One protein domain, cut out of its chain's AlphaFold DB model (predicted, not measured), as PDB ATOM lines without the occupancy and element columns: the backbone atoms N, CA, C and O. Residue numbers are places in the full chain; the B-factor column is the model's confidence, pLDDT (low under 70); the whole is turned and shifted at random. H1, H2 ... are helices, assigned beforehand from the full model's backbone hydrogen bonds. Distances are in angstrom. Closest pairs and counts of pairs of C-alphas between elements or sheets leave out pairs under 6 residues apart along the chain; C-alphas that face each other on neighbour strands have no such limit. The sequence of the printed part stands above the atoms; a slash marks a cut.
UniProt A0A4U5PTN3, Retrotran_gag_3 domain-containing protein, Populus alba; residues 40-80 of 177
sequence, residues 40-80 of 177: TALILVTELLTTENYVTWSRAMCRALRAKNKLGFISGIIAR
ATOM      1  N   THR A  40      10.756  56.745   8.975       85.88
ATOM      2  CA  THR A  40       9.730  56.506   7.943       85.88
ATOM      3  C   THR A  40      10.032  57.169   6.601       85.88
ATOM      4  O   THR A  40       9.551  56.693   5.579       85.88
ATOM      5  N   ALA A  41      10.844  58.230   6.585       90.62
ATOM      6  CA  ALA A  41      11.241  58.925   5.357       90.62
ATOM      7  C   ALA A  41      12.481  58.316   4.671       90.62
ATOM      8  O   ALA A  41      12.993  58.886   3.707       90.62
ATOM      9  N   LEU A  42      12.976  57.168   5.146       91.81
ATOM     10  CA  LEU A  42      14.168  56.547   4.584       91.81
ATOM     11  C   LEU A  42      13.876  55.973   3.189       91.81
ATOM     12  O   LEU A  42      13.098  55.031   3.028       91.81
ATOM     13  N   ILE A  43      14.550  56.521   2.179       94.25
ATOM     14  CA  ILE A  43      14.478  56.038   0.798       94.25
ATOM     15  C   ILE A  43      15.304  54.750   0.687       94.25
ATOM     16  O   ILE A  43      16.532  54.779   0.736       94.25
ATOM     17  N   LEU A  44      14.625  53.609   0.549       94.75
ATOM     18  CA  LEU A  44      15.264  52.288   0.440       94.75
ATOM     19  C   LEU A  44      15.750  51.970  -0.981       94.75
ATOM     20  O   LEU A  44      16.738  51.259  -1.155       94.75
ATOM     21  N   VAL A  45      15.050  52.490  -1.987       96.00
ATOM     22  CA  VAL A  45      15.385  52.373  -3.408       96.00
ATOM     23  C   VAL A  45      15.157  53.743  -4.033       96.00
ATOM     24  O   VAL A  45      14.084  54.316  -3.873       96.00
ATOM     25  N   THR A  46      16.176  54.282  -4.700       96.50
ATOM     26  CA  THR A  46      16.138  55.626  -5.301       96.50
ATOM     27  C   THR A  46      15.360  55.668  -6.612       96.50
ATOM     28  O   THR A  46      14.816  56.708  -6.974       96.50
ATOM     29  N   GLU A  47      15.309  54.549  -7.332       95.50
ATOM     30  CA  GLU A  47      14.550  54.422  -8.571       95.50
ATOM     31  C   GLU A  47      13.044  54.431  -8.289       95.50
ATOM     32  O   GLU A  47      12.548  53.688  -7.437       95.50
ATOM     33  N   LEU A  48      12.307  55.252  -9.040       95.81
ATOM     34  CA  LEU A  48      10.851  55.272  -8.982       95.81
ATOM     35  C   LEU A  48      10.285  53.984  -9.585       95.81
ATOM     36  O   LEU A  48      10.748  53.535 -10.631       95.81
ATOM     37  N   LEU A  49       9.266  53.409  -8.951       97.19
ATOM     38  CA  LEU A  49       8.620  52.200  -9.447       97.19
ATOM     39  C   LEU A  49       7.828  52.480 -10.737       97.19
ATOM     40  O   LEU A  49       6.967  53.357 -10.771       97.19
ATOM     41  N   THR A  50       8.094  51.693 -11.776       96.75
ATOM     42  CA  THR A  50       7.379  51.674 -13.056       96.75
ATOM     43  C   THR A  50       7.042  50.234 -13.445       96.75
ATOM     44  O   THR A  50       7.599  49.270 -12.915       96.75
ATOM     45  N   THR A  51       6.138  50.063 -14.409       96.56
ATOM     46  CA  THR A  51       5.755  48.734 -14.910       96.56
ATOM     47  C   THR A  51       6.948  47.964 -15.486       96.56
ATOM     48  O   THR A  51       7.020  46.745 -15.364       96.56
ATOM     49  N   GLU A  52       7.913  48.664 -16.084       97.69
ATOM     50  CA  GLU A  52       9.056  48.041 -16.757       97.69
ATOM     51  C   GLU A  52      10.203  47.680 -15.805       97.69
ATOM     52  O   GLU A  52      10.956  46.746 -16.080       97.69
ATOM     53  N   ASN A  53      10.352  48.395 -14.683       97.19
ATOM     54  CA  ASN A  53      11.462  48.187 -13.749       97.19
ATOM     55  C   ASN A  53      11.097  47.360 -12.509       97.19
ATOM     56  O   ASN A  53      11.973  47.118 -11.679       97.19
ATOM     57  N   TYR A  54       9.851  46.885 -12.395       97.50
ATOM     58  CA  TYR A  54       9.349  46.180 -11.212       97.50
ATOM     59  C   TYR A  54      10.274  45.054 -10.726       97.50
ATOM     60  O   TYR A  54      10.534  44.936  -9.530       97.50
ATOM     61  N   VAL A  55      10.814  44.231 -11.630       97.69
ATOM     62  CA  VAL A  55      11.694  43.106 -11.258       97.69
ATOM     63  C   VAL A  55      12.989  43.602 -10.606       97.69
ATOM     64  O   VAL A  55      13.406  43.099  -9.562       97.69
ATOM     65  N   THR A  56      13.619  44.620 -11.189       97.62
ATOM     66  CA  THR A  56      14.844  45.222 -10.646       97.62
ATOM     67  C   THR A  56      14.556  45.942  -9.332       97.62
ATOM     68  O   THR A  56      15.262  45.733  -8.343       97.62
ATOM     69  N   TRP A  57      13.476  46.725  -9.300       97.94
ATOM     70  CA  TRP A  57      13.047  47.491  -8.138       97.94
ATOM     71  C   TRP A  57      12.702  46.585  -6.952       97.94
ATOM     72  O   TRP A  57      13.220  46.776  -5.855       97.94
ATOM     73  N   SER A  58      11.898  45.539  -7.168       96.81
ATOM     74  CA  SER A  58      11.496  44.592  -6.118       96.81
ATOM     75  C   SER A  58      12.696  43.845  -5.540       96.81
ATOM     76  O   SER A  58      12.806  43.709  -4.319       96.81
ATOM     77  N   ARG A  59      13.658  43.435  -6.380       97.12
ATOM     78  CA  ARG A  59      14.919  42.835  -5.925       97.12
ATOM     79  C   ARG A  59      15.752  43.820  -5.105       97.12
ATOM     80  O   ARG A  59      16.304  43.424  -4.075       97.12
ATOM     81  N   ALA A  60      15.852  45.078  -5.531       97.62
ATOM     82  CA  ALA A  60      16.553  46.121  -4.783       97.62
ATOM     83  C   ALA A  60      15.887  46.373  -3.419       97.62
ATOM     84  O   ALA A  60      16.567  46.334  -2.394       97.62
ATOM     85  N   MET A  61      14.559  46.502  -3.394       96.94
ATOM     86  CA  MET A  61      13.766  46.698  -2.181       96.94
ATOM     87  C   MET A  61      13.920  45.524  -1.210       96.94
ATOM     88  O   MET A  61      14.185  45.719  -0.025       96.94
ATOM     89  N   CYS A  62      13.854  44.287  -1.711       96.69
ATOM     90  CA  CYS A  62      14.087  43.090  -0.904       96.69
ATOM     91  C   CYS A  62      15.484  43.093  -0.272       96.69
ATOM     92  O   CYS A  62      15.625  42.757   0.902       96.69
ATOM     93  N   ARG A  63      16.524  43.478  -1.023       96.75
ATOM     94  CA  ARG A  63      17.897  43.568  -0.499       96.75
ATOM     95  C   ARG A  63      18.023  44.643   0.574       96.75
ATOM     96  O   ARG A  63      18.611  44.366   1.616       96.75
ATOM     97  N   ALA A  64      17.445  45.820   0.347       95.25
ATOM     98  CA  ALA A  64      17.445  46.907   1.321       95.25
ATOM     99  C   ALA A  64      16.747  46.488   2.627       95.25
ATOM    100  O   ALA A  64      17.294  46.656   3.713       95.25
ATOM    101  N   LEU A  65      15.580  45.842   2.535       94.31
ATOM    102  CA  LEU A  65      14.850  45.343   3.702       94.31
ATOM    103  C   LEU A  65      15.572  44.196   4.421       94.31
ATOM    104  O   LEU A  65      15.516  44.128   5.648       94.31
ATOM    105  N   ARG A  66      16.258  43.306   3.690       93.69
ATOM    106  CA  ARG A  66      17.110  42.261   4.292       93.69
ATOM    107  C   ARG A  66      18.261  42.868   5.076       93.69
ATOM    108  O   ARG A  66      18.469  42.463   6.208       93.69
ATOM    109  N   ALA A  67      18.952  43.860   4.514       92.50
ATOM    110  CA  ALA A  67      20.056  44.534   5.196       92.50
ATOM    111  C   ALA A  67      19.621  45.192   6.518       92.50
ATOM    112  O   ALA A  67      20.410  45.268   7.450       92.50
ATOM    113  N   LYS A  68      18.355  45.618   6.616       91.25
ATOM    114  CA  LYS A  68      17.769  46.215   7.828       91.25
ATOM    115  C   LYS A  68      17.066  45.204   8.750       91.25
ATOM    116  O   LYS A  68      16.406  45.601   9.712       91.25
ATOM    117  N   ASN A  69      17.128  43.908   8.436       91.81
ATOM    118  CA  ASN A  69      16.399  42.841   9.131       91.81
ATOM    119  C   ASN A  69      14.881  43.080   9.218       91.81
ATOM    120  O   ASN A  69      14.228  42.690  10.184       91.81
ATOM    121  N   LYS A  70      14.297  43.723   8.193       91.75
ATOM    122  CA  LYS A  70      12.860  44.045   8.135       91.75
ATOM    123  C   LYS A  70      12.051  43.179   7.164       91.75
ATOM    124  O   LYS A  70      10.823  43.232   7.179       91.75
ATOM    125  N   LEU A  71      12.705  42.327   6.367       93.31
ATOM    126  CA  LEU A  71      12.015  41.437   5.421       93.31
ATOM    127  C   LEU A  71      11.035  40.471   6.120       93.31
ATOM    128  O   LEU A  71       9.980  40.160   5.570       93.31
ATOM    129  N   GLY A  72      11.349  40.025   7.340       91.31
ATOM    130  CA  GLY A  72      10.500  39.105   8.103       91.31
ATOM    131  C   GLY A  72       9.118  39.671   8.452       91.31
ATOM    132  O   GLY A  72       8.154  38.915   8.519       91.31
ATOM    133  N   PHE A  73       8.998  40.994   8.604       91.38
ATOM    134  CA  PHE A  73       7.715  41.646   8.887       91.38
ATOM    135  C   PHE A  73       6.812  41.692   7.654       91.38
ATOM    136  O   PHE A  73       5.616  41.443   7.767       91.38
ATOM    137  N   ILE A  74       7.373  41.982   6.474       91.31
ATOM    138  CA  ILE A  74       6.580  42.078   5.238       91.31
ATOM    139  C   ILE A  74       6.214  40.710   4.657       91.31
ATOM    140  O   ILE A  74       5.168  40.568   4.040       91.31
ATOM    141  N   SER A  75       7.062  39.701   4.865       91.62
ATOM    142  CA  SER A  75       6.815  38.326   4.413       91.62
ATOM    143  C   SER A  75       5.916  37.532   5.364       91.62
ATOM    144  O   SER A  75       5.527  36.416   5.039       91.62
ATOM    145  N   GLY A  76       5.598  38.080   6.542       90.56
ATOM    146  CA  GLY A  76       4.781  37.406   7.552       90.56
ATOM    147  C   GLY A  76       5.513  36.318   8.343       90.56
ATOM    148  O   GLY A  76       4.889  35.666   9.174       90.56
ATOM    149  N   ILE A  77       6.826  36.143   8.141       91.12
ATOM    150  CA  ILE A  77       7.659  35.246   8.962       91.12
ATOM    151  C   ILE A  77       7.600  35.678  10.435       91.12
ATOM    152  O   ILE A  77       7.590  34.845  11.337       91.12
ATOM    153  N   ILE A  78       7.547  36.989  10.680       89.88
ATOM    154  CA  ILE A  78       7.383  37.562  12.013       89.88
ATOM    155  C   ILE A  78       5.910  37.880  12.228       89.88
ATOM    156  O   ILE A  78       5.349  38.768  11.582       89.88
ATOM    157  N   ALA A  79       5.295  37.169  13.170       88.31
ATOM    158  CA  ALA A  79       3.900  37.371  13.515       88.31
ATOM    159  C   ALA A  79       3.665  38.765  14.113       88.31
ATOM    160  O   ALA A  79       4.447  39.273  14.924       88.31
ATOM    161  N   ARG A  80       2.535  39.373  13.741       86.62
ATOM    162  CA  ARG A  80       2.055  40.599  14.379       86.62
ATOM    163  C   ARG A  80       1.736  40.301  15.852       86.62
ATOM    164  O   ARG A  80       1.092  39.286  16.115       86.62
TER     165      ARG A  80
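AT A GLANCE: This is residues 40 to 80 of the 177 residues of the protein "Retrotran_gag_3 domain-containing protein" of Populus alba (UniProt A0A4U5PTN3). One helix, H1, forms the long axis; the unnamed stretch of residues 40 to 53 runs back along it and turns into its first residue, while the short helix H2 and a tail, residues 75 to 80, lie toward its other end. Residues 50 to 55 stick out at the turn. The printed part has 41 residues with two named helices, H1 then H2, and no named strand; the class is all helix, with 18 residues, under half, in named elements. It is only just loose, close to compact, with a radius of gyration of the C-alphas of 11.3 A, and elongated, spanning 32 by 20 by 15 A.

HOW THE PARTS SIT: H1, residues 54 to 67, and H2, residues 71 to 74, are close but not clearly touching; their closest C-alphas, of Leu 65 and Leu 71, are 5.1 A apart. Every O i to N i+4 pair in H1 is within hydrogen-bond range; H2 is too short for such a pair.

IN THESE COORDINATES: H1 runs 19.7 A from C-alpha 54 at (9.349, 46.180, -11.212) to C-alpha 67. H2 measures 5.5 A and ends at C-alpha 74, (6.580, 42.078, 5.238).

THE WHOLE: The C-alphas farthest apart, of Glu 52 and Arg 80, are 32.8 A apart. The printed part has no cut, and the link from H1 to H2 is tight. No printed residue is under 70 in pLDDT.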